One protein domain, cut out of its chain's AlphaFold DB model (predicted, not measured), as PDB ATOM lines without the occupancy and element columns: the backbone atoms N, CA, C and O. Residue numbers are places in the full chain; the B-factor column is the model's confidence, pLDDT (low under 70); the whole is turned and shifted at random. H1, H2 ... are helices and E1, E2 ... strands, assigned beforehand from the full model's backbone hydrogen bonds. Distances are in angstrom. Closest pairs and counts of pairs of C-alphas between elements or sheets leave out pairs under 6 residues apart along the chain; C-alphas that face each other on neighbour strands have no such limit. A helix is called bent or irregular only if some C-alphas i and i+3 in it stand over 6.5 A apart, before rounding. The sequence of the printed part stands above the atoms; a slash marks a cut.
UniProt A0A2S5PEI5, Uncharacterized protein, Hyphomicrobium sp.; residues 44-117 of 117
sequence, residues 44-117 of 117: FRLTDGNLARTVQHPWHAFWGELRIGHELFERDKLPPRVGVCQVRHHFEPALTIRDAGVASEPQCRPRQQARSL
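What this domain is: This is residues 44 to 117 of the 117 residues of an uncharacterized protein of Hyphomicrobium sp. (UniProt A0A2S5PEI5). One longish helix, H2, runs alongside a two-stranded hairpin, E1 and E2, chiefly on its E2 side, with the small helix H1 near the first turns of H2. After the hairpin a long stretch with no named element, residues 93 to 117, turns back past it, and its last residues, 112 to 117, stick out as a free tail. The printed part has 74 residues with two named helices and two named strands, in the order H1, H2, E1, E2; the sheet E1 - E2 is antiparallel. The class is mixed, helices and strands, with 32 of the 74 residues, under half, in named elements. The whole is loose, with a radius of gyration of the C-alphas of 15.2 A, and flat, spanning 48 by 38 by 11 A.

How they stand to each other: Start at H1, residues 48 to 52; a short link of 7 residues leads to H2, residues 60 to 76. The two only just touch, with 3 pairs of C-alphas within 8 A, and H2 does so with residues 60 to 64 alone; the closest C-alphas are those of Leu 51 and His 60, 7.3 A apart. H2 has a kink of 31 degrees near residue 67, yet it is neither bent nor irregular, but only just: C-alphas 65 and 68 are 6.1 A apart. Every O i to N i+4 pair is within hydrogen-bond range in H1, and 11 of 13 are in H2. A tight link of 4 residues leads on to E1, residues 81 to 85, and a tight link of 2 residues to E2, residues 88 to 92. E1 and E2 form a hairpin, antiparallel at 151 degrees between their directions; look for N 83 and O 90, 2.9 A apart, and N 90 and O 83, 2.8 A apart, both within hydrogen-bond range. Between H2 and E2 the closest C-alphas are those of Gly 69 and Phe 91, 5.6 A apart; between H2 and E1 they are those of Gly 69 and Val 82, 7.8 A apart. H1 is apart from both E1 and E2.

Where its parts are: Find C-alpha 48 at (88.599, 102.729, 63.716), where H1 begins; it measures 6.1 A. H2 runs 24.6 A from C-alpha 60 at (78.783, 109.262, 65.339). E1 measures 13.5 A and E2 13.4 A, ending at C-alpha 92 at (73.916, 88.803, 61.753).

The domain as a whole: The two C-alphas farthest apart are those of Ile 97 and Leu 117, 50.0 A. The printed part has no cut and no long link, and it ends at residue 117, the chain's last. The mean pLDDT of the printed part is 88.0; residues 109 to 117 are under 70.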
ATOM      1  N   PHE A  44      81.368 106.417  54.967       95.38
ATOM      2  CA  PHE A  44      82.777 106.274  54.620       95.38
ATOM      3  C   PHE A  44      83.193 104.829  54.936       95.38
ATOM      4  O   PHE A  44      82.406 104.057  55.485       95.38
ATOM      5  N   ARG A  45      84.441 104.449  54.633       94.44
ATOM      6  CA  ARG A  45      84.999 103.163  55.089       94.44
ATOM      7  C   ARG A  45      85.098 103.167  56.613       94.44
ATOM      8  O   ARG A  45      85.926 103.909  57.145       94.44
ATOM      9  N   LEU A  46      84.280 102.375  57.303       95.56
ATOM     10  CA  LEU A  46      84.100 102.406  58.765       95.56
ATOM     11  C   LEU A  46      85.263 101.737  59.522       95.56
ATOM     12  O   LEU A  46      85.074 100.802  60.291       95.56
ATOM     13  N   THR A  47      86.485 102.220  59.301       94.88
ATOM     14  CA  THR A  47      87.667 101.850  60.089       94.88
ATOM     15  C   THR A  47      87.681 102.599  61.422       94.88
ATOM     16  O   THR A  47      87.124 103.696  61.524       94.88
ATOM     17  N   ASP A  48      88.388 102.060  62.421       94.56
ATOM     18  CA  ASP A  48      88.599 102.729  63.716       94.56
ATOM     19  C   ASP A  48      89.095 104.171  63.554       94.56
ATOM     20  O   ASP A  48      88.549 105.103  64.144       94.56
ATOM     21  N   GLY A  49      90.097 104.367  62.692       96.31
ATOM     22  CA  GLY A  49      90.691 105.680  62.447       96.31
ATOM     23  C   GLY A  49      89.718 106.681  61.821       96.31
ATOM     24  O   GLY A  49      89.727 107.852  62.197       96.31
ATOM     25  N   ASN A  50      88.861 106.245  60.894       96.06
ATOM     26  CA  ASN A  50      87.866 107.128  60.285       96.06
ATOM     27  C   ASN A  50      86.741 107.453  61.269       96.06
ATOM     28  O   ASN A  50      86.337 108.609  61.369       96.06
ATOM     29  N   LEU A  51      86.280 106.469  62.045       96.19
ATOM     30  CA  LEU A  51      85.231 106.680  63.038       96.19
ATOM     31  C   LEU A  51      85.703 107.620  64.161       96.19
ATOM     32  O   LEU A  51      84.967 108.535  64.533       96.19
ATOM     33  N   ALA A  52      86.948 107.486  64.628       97.00
ATOM     34  CA  ALA A  52      87.539 108.368  65.640       97.00
ATOM     35  C   ALA A  52      87.596 109.846  65.204       97.00
ATOM     36  O   ALA A  52      87.448 110.748  66.026       97.00
ATOM     37  N   ARG A  53      87.733 110.124  63.900       97.31
ATOM     38  CA  ARG A  53      87.684 111.498  63.358       97.31
ATOM     39  C   ARG A  53      86.286 112.117  63.400       97.31
ATOM     40  O   ARG A  53      86.147 113.320  63.217       97.31
ATOM     41  N   THR A  54      85.257 111.310  63.641       96.44
ATOM     42  CA  THR A  54      83.852 111.733  63.610       96.44
ATOM     43  C   THR A  54      83.211 111.836  64.986       96.44
ATOM     44  O   THR A  54      82.004 112.008  65.059       96.44
ATOM     45  N   VAL A  55      83.979 111.755  66.077       96.31
ATOM     46  CA  VAL A  55      83.451 111.713  67.459       96.31
ATOM     47  C   VAL A  55      82.512 112.879  67.788       96.31
ATOM     48  O   VAL A  55      81.548 112.698  68.521       96.31
ATOM     49  N   GLN A  56      82.753 114.061  67.216       97.38
ATOM     50  CA  GLN A  56      81.922 115.254  67.427       97.38
ATOM     51  C   GLN A  56      80.738 115.363  66.448       97.38
ATOM     52  O   GLN A  56      79.952 116.304  66.519       97.38
ATOM     53  N   HIS A  57      80.611 114.437  65.495       97.88
ATOM     54  CA  HIS A  57      79.546 114.463  64.501       97.88
ATOM     55  C   HIS A  57      78.236 113.935  65.109       97.88
ATOM     56  O   HIS A  57      78.255 112.901  65.781       97.88
ATOM     57  N   PRO A  58      77.071 114.552  64.830       97.50
ATOM     58  CA  PRO A  58      75.793 114.140  65.426       97.50
ATOM     59  C   PRO A  58      75.409 112.683  65.123       97.50
ATOM     60  O   PRO A  58      74.686 112.054  65.888       97.50
ATOM     61  N   TRP A  59      75.926 112.125  64.026       96.12
ATOM     62  CA  TRP A  59      75.663 110.748  63.605       96.12
ATOM     63  C   TRP A  59      76.720 109.739  64.071       96.12
ATOM     64  O   TRP A  59      76.643 108.578  63.684       96.12
ATOM     65  N   HIS A  60      77.694 110.139  64.897       96.62
ATOM     66  CA  HIS A  60      78.783 109.262  65.339       96.62
ATOM     67  C   HIS A  60      78.279 107.950  65.949       96.62
ATOM     68  O   HIS A  60      78.714 106.872  65.549       96.62
ATOM     69  N   ALA A  61      77.320 108.039  66.875       94.44
ATOM     70  CA  ALA A  61      76.740 106.870  67.528       94.44
ATOM     71  C   ALA A  61      76.085 105.924  66.511       94.44
ATOM     72  O   ALA A  61      76.324 104.721  66.537       94.44
ATOM     73  N   PHE A  62      75.321 106.480  65.567       94.38
ATOM     74  CA  PHE A  62      74.677 105.712  64.505       94.38
ATOM     75  C   PHE A  62      75.698 105.038  63.576       94.38
ATOM     76  O   PHE A  62      75.566 103.863  63.247       94.38
ATOM     77  N   TRP A  63      76.758 105.744  63.187       96.06
ATOM     78  CA  TRP A  63      77.835 105.171  62.377       96.06
ATOM     79  C   TRP A  63      78.595 104.067  63.117       96.06
ATOM     80  O   TRP A  63      78.994 103.082  62.498       96.06
ATOM     81  N   GLY A  64      78.727 104.191  64.440       94.69
ATOM     82  CA  GLY A  64      79.218 103.127  65.308       94.69
ATOM     83  C   GLY A  64      78.344 101.869  65.268       94.69
ATOM     84  O   GLY A  64      78.882 100.768  65.252       94.69
ATOM     85  N   GLU A  65      77.018 102.003  65.171       93.75
ATOM     86  CA  GLU A  65      76.126 100.848  64.980       93.75
ATOM     87  C   GLU A  65      76.322 100.200  63.600       93.75
ATOM     88  O   GLU A  65      76.445  98.979  63.497       93.75
ATOM     89  N   LEU A  66      76.407 101.008  62.534       95.25
ATOM     90  CA  LEU A  66      76.606 100.516  61.162       95.25
ATOM     91  C   LEU A  66      77.935  99.773  60.966       95.25
ATOM     92  O   LEU A  66      78.034  98.908  60.091       95.25
ATOM     93  N   ARG A  67      78.951 100.096  61.775       95.69
ATOM     94  CA  ARG A  67      80.276  99.467  61.728       95.69
ATOM     95  C   ARG A  67      80.194  97.947  61.831       95.69
ATOM     96  O   ARG A  67      80.918  97.274  61.109       95.69
ATOM     97  N   ILE A  68      79.294  97.414  62.657       94.75
ATOM     98  CA  ILE A  68      79.142  95.965  62.852       94.75
ATOM     99  C   ILE A  68      78.829  95.286  61.512       94.75
ATOM    100  O   ILE A  68      79.495  94.330  61.121       94.75
ATOM    101  N   GLY A  69      77.855  95.812  60.764       95.00
ATOM    102  CA  GLY A  69      77.511  95.294  59.439       95.00
ATOM    103  C   GLY A  69      78.650  95.432  58.426       95.00
ATOM    104  O   GLY A  69      78.891  94.518  57.638       95.00
ATOM    105  N   HIS A  70      79.378  96.551  58.467       96.44
ATOM    106  CA  HIS A  70      80.551  96.769  57.618       96.44
ATOM    107  C   HIS A  70      81.662  95.747  57.907       96.44
ATOM    108  O   HIS A  70      82.209  95.160  56.981       96.44
ATOM    109  N   GLU A  71      81.976  95.487  59.175       96.06
ATOM    110  CA  GLU A  71      83.003  94.515  59.572       96.06
ATOM    111  C   GLU A  71      82.637  93.080  59.193       96.06
ATOM    112  O   GLU A  71      83.496  92.348  58.704       96.06
ATOM    113  N   LEU A  72      81.370  92.686  59.362       96.25
ATOM    114  CA  LEU A  72      80.891  91.374  58.918       96.25
ATOM    115  C   LEU A  72      81.115  91.186  57.413       96.25
ATOM    116  O   LEU A  72      81.669  90.170  56.996       96.25
ATOM    117  N   PHE A  73      80.755  92.190  56.607       95.62
ATOM    118  CA  PHE A  73      81.000  92.144  55.168       95.62
ATOM    119  C   PHE A  73      82.494  92.104  54.845       95.62
ATOM    120  O   PHE A  73      82.923  91.302  54.021       95.62
ATOM    121  N   GLU A  74      83.310  92.941  55.486       94.88
ATOM    122  CA  GLU A  74      84.745  92.972  55.207       94.88
ATOM    123  C   GLU A  74      85.450  91.665  55.582       94.88
ATOM    124  O   GLU A  74      86.387  91.271  54.884       94.88
ATOM    125  N   ARG A  75      84.990  90.976  56.628       95.50
ATOM    126  CA  ARG A  75      85.520  89.677  57.048       95.50
ATOM    127  C   ARG A  75      85.093  88.552  56.107       95.50
ATOM    128  O   ARG A  75      85.945  87.807  55.633       95.50
ATOM    129  N   ASP A  76      83.792  88.439  55.839       95.38
ATOM    130  CA  ASP A  76      83.216  87.243  55.209       95.38
ATOM    131  C   ASP A  76      83.020  87.403  53.693       95.38
ATOM    132  O   ASP A  76      82.774  86.430  52.986       95.38
ATOM    133  N   LYS A  77      83.099  88.640  53.184       94.25
ATOM    134  CA  LYS A  77      82.746  89.035  51.805       94.25
ATOM    135  C   LYS A  77      81.332  88.612  51.392       94.25
ATOM    136  O   LYS A  77      81.004  88.557  50.209       94.25
ATOM    137  N   LEU A  78      80.476  88.382  52.384       93.38
ATOM    138  CA  LEU A  78      79.057  88.115  52.240       93.38
ATOM    139  C   LEU A  78      78.283  89.259  52.896       93.38
ATOM    140  O   LEU A  78      78.554  89.591  54.054       93.38
ATOM    141  N   PRO A  79      77.327  89.889  52.190       93.69
ATOM    142  CA  PRO A  79      76.440  90.863  52.809       93.69
ATOM    143  C   PRO A  79      75.765  90.271  54.057       93.69
ATOM    144  O   PRO A  79      75.123  89.224  53.944       93.69
ATOM    145  N   PRO A  80      75.887  90.902  55.239       95.44
ATOM    146  CA  PRO A  80      75.252  90.399  56.450       95.44
ATOM    147  C   PRO A  80      73.730  90.414  56.320       95.44
ATOM    148  O   PRO A  80      73.157  91.142  55.503       95.44
ATOM    149  N   ARG A  81      73.070  89.642  57.179       94.12
ATOM    150  CA  ARG A  81      71.627  89.737  57.372       94.12
ATOM    151  C   ARG A  81      71.327  90.930  58.269       94.12
ATOM    152  O   ARG A  81      71.952  91.090  59.319       94.12
ATOM    153  N   VAL A  82      70.383  91.768  57.852       93.00
ATOM    154  CA  VAL A  82      70.075  93.040  58.525       93.00
ATOM    155  C   VAL A  82      68.616  93.077  58.949       93.00
ATOM    156  O   VAL A  82      67.729  92.745  58.162       93.00
ATOM    157  N   GLY A  83      68.372  93.520  60.175       92.12
ATOM    158  CA  GLY A  83      67.044  93.696  60.752       92.12
ATOM    159  C   GLY A  83      66.990  94.971  61.584       92.12
ATOM    160  O   GLY A  83      68.023  95.551  61.913       92.12
ATOM    161  N   VAL A  84      65.786  95.432  61.922       90.00
ATOM    162  CA  VAL A  84      65.595  96.661  62.705       90.00
ATOM    163  C   VAL A  84      64.660  96.391  63.880       90.00
ATOM    164  O   VAL A  84      63.538  95.934  63.686       90.00
ATOM    165  N   CYS A  85      65.095  96.731  65.095       89.12
ATOM    166  CA  CYS A  85      64.263  96.724  66.300       89.12
ATOM    167  C   CYS A  85      64.319  98.091  66.968       89.12
ATOM    168  O   CYS A  85      65.401  98.585  67.264       89.12
ATOM    169  N   GLN A  86      63.162  98.682  67.284       85.62
ATOM    170  CA  GLN A  86      63.081  99.947  68.032       85.62
ATOM    171  C   GLN A  86      64.084 101.007  67.535       85.62
ATOM    172  O   GLN A  86      64.835 101.559  68.332       85.62
ATOM    173  N   VAL A  87      64.107 101.240  66.217       84.31
ATOM    174  CA  VAL A  87      65.012 102.158  65.491       84.31
ATOM    175  C   VAL A  87      66.514 101.827  65.523       84.31
ATOM    176  O   VAL A  87      67.304 102.604  64.999       84.31
ATOM    177  N   ARG A  88      66.919 100.674  66.068       87.88
ATOM    178  CA  ARG A  88      68.301 100.171  66.017       87.88
ATOM    179  C   ARG A  88      68.458  99.066  64.990       87.88
ATOM    180  O   ARG A  88      67.563  98.236  64.818       87.88
ATOM    181  N   HIS A  89      69.618  99.045  64.347       90.69
ATOM    182  CA  HIS A  89      69.974  98.016  63.381       90.69
ATOM    183  C   HIS A  89      70.586  96.812  64.096       90.69
ATOM    184  O   HIS A  89      71.407  96.954  64.999       90.69
ATOM    185  N   HIS A  90      70.187  95.624  63.665       92.06
ATOM    186  CA  HIS A  90      70.739  94.351  64.092       92.06
ATOM    187  C   HIS A  90      71.397  93.687  62.892       92.06
ATOM    188  O   HIS A  90      70.803  93.613  61.815       92.06
ATOM    189  N   PHE A  91      72.617  93.204  63.094       93.62
ATOM    190  CA  PHE A  91      73.414  92.566  62.060       93.62
ATOM    191  C   PHE A  91      73.757  91.146  62.490       93.62
ATOM    192  O   PHE A  91      74.258  90.929  63.592       93.62
ATOM    193  N   GLU A  92      73.505  90.194  61.605       94.44
ATOM    194  CA  GLU A  92      73.916  88.803  61.753       94.44
ATOM    195  C   GLU A  92      74.815  88.430  60.567       94.44
ATOM    196  O   GLU A  92      74.582  88.907  59.450       94.44
ATOM    197  N   PRO A  93      75.849  87.596  60.765       95.19
ATOM    198  CA  PRO A  93      76.622  87.080  59.643       95.19
ATOM    199  C   PRO A  93      75.715  86.274  58.706       95.19
ATOM    200  O   PRO A  93      74.824  85.552  59.156       95.19
ATOM    201  N   ALA A  94      75.969  86.374  57.406       93.94
ATOM    202  CA  ALA A  94      75.461  85.397  56.456       93.94
ATOM    203  C   ALA A  94      76.372  84.168  56.477       93.94
ATOM    204  O   ALA A  94      77.596  84.299  56.498       93.94
ATOM    205  N   LEU A  95      75.783  82.977  56.482       92.94
ATOM    206  CA  LEU A  95      76.526  81.717  56.521       92.94
ATOM    207  C   LEU A  95      76.809  81.174  55.116       92.94
ATOM    208  O   LEU A  95      77.715  80.366  54.926       92.94
ATOM    209  N   THR A  96      76.032  81.605  54.122       91.88
ATOM    210  CA  THR A  96      76.132  81.193  52.723       91.88
ATOM    211  C   THR A  96      75.835  82.362  51.777       91.88
ATOM    212  O   THR A  96      75.374  83.435  52.163       91.88
ATOM    213  N   ILE A  97      76.030  82.147  50.477       87.00
ATOM    214  CA  ILE A  97      75.612  83.125  49.463       87.00
ATOM    215  C   ILE A  97      74.081  83.263  49.359       87.00
ATOM    216  O   ILE A  97      73.583  84.262  48.852       87.00
ATOM    217  N   ARG A  98      73.313  82.261  49.814       87.06
ATOM    218  CA  ARG A  98      71.847  82.231  49.666       87.06
ATOM    219  C   ARG A  98      71.129  83.086  50.708       87.06
ATOM    220  O   ARG A  98      70.056  83.605  50.419       87.06
ATOM    221  N   ASP A  99      71.700  83.205  51.899       89.50
ATOM    222  CA  ASP A  99      71.203  84.040  52.995       89.50
ATOM    223  C   ASP A  99      71.897  85.409  53.059       89.50
ATOM    224  O   ASP A  99      71.448  86.287  53.796       89.50
ATOM    225  N   ALA A 100      72.934  85.631  52.249       90.00
ATOM    226  CA  ALA A 100      73.596  86.921  52.143       90.00
ATOM    227  C   ALA A 100      72.623  88.044  51.746       90.00
ATOM    228  O   ALA A 100      71.913  87.966  50.740       90.00
ATOM    229  N   GLY A 101      72.576  89.102  52.561       88.06
ATOM    230  CA  GLY A 101      71.695  90.254  52.350       88.06
ATOM    231  C   GLY A 101      70.200  89.941  52.484       88.06
ATOM    232  O   GLY A 101      69.353  90.749  52.094       88.06
ATOM    233  N   VAL A 102      69.839  88.766  53.008       89.50
ATOM    234  CA  VAL A 102      68.459  88.462  53.394       89.50
ATOM    235  C   VAL A 102      68.158  89.178  54.708       89.50
ATOM    236  O   VAL A 102      68.985  89.185  55.616       89.50
ATOM    237  N   ALA A 103      66.972  89.781  54.821       86.62
ATOM    238  CA  ALA A 103      66.551  90.422  56.062       86.62
ATOM    239  C   ALA A 103      66.658  89.440  57.244       86.62
ATOM    240  O   ALA A 103      66.308  88.258  57.123       86.62
ATOM    241  N   SER A 104      67.167  89.917  58.378       86.31
ATOM    242  CA  SER A 104      67.044  89.185  59.633       86.31
ATOM    243  C   SER A 104      65.705  89.514  60.282       86.31
ATOM    244  O   SER A 104      65.180  90.622  60.158       86.31
ATOM    245  N   GLU A 105      65.150  88.526  60.974       81.31
ATOM    246  CA  GLU A 105      63.998  88.687  61.858       81.31
ATOM    247  C   GLU A 105      64.528  88.653  63.293       81.31
ATOM    248  O   GLU A 105      64.493  87.607  63.945       81.31
ATOM    249  N   PRO A 106      65.114  89.760  63.783       76.62
ATOM    250  CA  PRO A 106      65.613  89.797  65.143       76.62
ATOM    251  C   PRO A 106      64.450  89.546  66.105       76.62
ATOM    252  O   PRO A 106      63.350  90.076  65.926       76.62
ATOM    253  N   GLN A 107      64.685  88.754  67.151       73.06
ATOM    254  CA  GLN A 107      63.717  88.538  68.228       73.06
ATOM    255  C   GLN A 107      63.589  89.818  69.064       73.06
ATOM    256  O   GLN A 107      64.127  89.943  70.166       73.06
ATOM    257  N   CYS A 108      62.884  90.809  68.517       71.38
ATOM    258  CA  CYS A 108      62.623  92.064  69.192       71.38
ATOM    259  C   CYS A 108      61.656  91.798  70.353       71.38
ATOM    260  O   CYS A 108      60.513  91.388  70.141       71.38
ATOM    261  N   ARG A 109      62.064  92.088  71.594       64.56
ATOM    262  CA  ARG A 109      61.085  92.192  72.684       64.56
ATOM    263  C   ARG A 109      60.111  93.334  72.353       64.56
ATOM    264  O   ARG A 109      60.578  94.428  72.007       64.56
ATOM    265  N   PRO A 110      58.785  93.126  72.472       60.22
ATOM    266  CA  PRO A 110      57.834  94.217  72.338       60.22
ATOM    267  C   PRO A 110      58.216  95.317  73.326       60.22
ATOM    268  O   PRO A 110      58.584  95.038  74.471       60.22
ATOM    269  N   ARG A 111      58.166  96.570  72.870       56.88
ATOM    270  CA  ARG A 111      58.383  97.739  73.723       56.88
ATOM    271  C   ARG A 111      57.363  97.631  74.858       56.88
ATOM    272  O   ARG A 111      56.169  97.728  74.593       56.88
ATOM    273  N   GLN A 112      57.808  97.348  76.087       58.34
ATOM    274  CA  GLN A 112      56.926  97.444  77.247       58.34
ATOM    275  C   GLN A 112      56.386  98.872  77.217       58.34
ATOM    276  O   GLN A 112      57.166  99.821  77.295       58.34
ATOM    277  N   GLN A 113      55.082  99.025  76.970       54.69
ATOM    278  CA  GLN A 113      54.435 100.326  77.051       54.69
ATOM    279  C   GLN A 113      54.763 100.858  78.439       54.69
ATOM    280  O   GLN A 113      54.424 100.218  79.436       54.69
ATOM    281  N   ALA A 114      55.490 101.974  78.499       52.34
ATOM    282  CA  ALA A 114      55.659 102.698  79.739       52.34
ATOM    283  C   ALA A 114      54.242 102.996  80.231       52.34
ATOM    284  O   ALA A 114      53.522 103.771  79.603       52.34
ATOM    285  N   ARG A 115      53.801 102.291  81.278       49.66
ATOM    286  CA  ARG A 115      52.558 102.621  81.965       49.66
ATOM    287  C   ARG A 115      52.760 104.029  82.499       49.66
ATOM    288  O   ARG A 115      53.543 104.222  83.424       49.66
ATOM    289  N   SER A 116      52.122 104.998  81.854       51.78
ATOM    290  CA  SER A 116      51.920 106.322  82.418       51.78
ATOM    291  C   SER A 116      51.197 106.125  83.751       51.78
ATOM    292  O   SER A 116      50.108 105.548  83.769       51.78
ATOM    293  N   LEU A 117      51.864 106.490  84.845       56.97
ATOM    294  CA  LEU A 117      51.227 106.723  86.140       56.97
ATOM    295  C   LEU A 117      50.584 108.109  86.127       56.97
ATOM    296  O   LEU A 117      51.188 109.012  85.500       56.97
TER     297      LEU A 117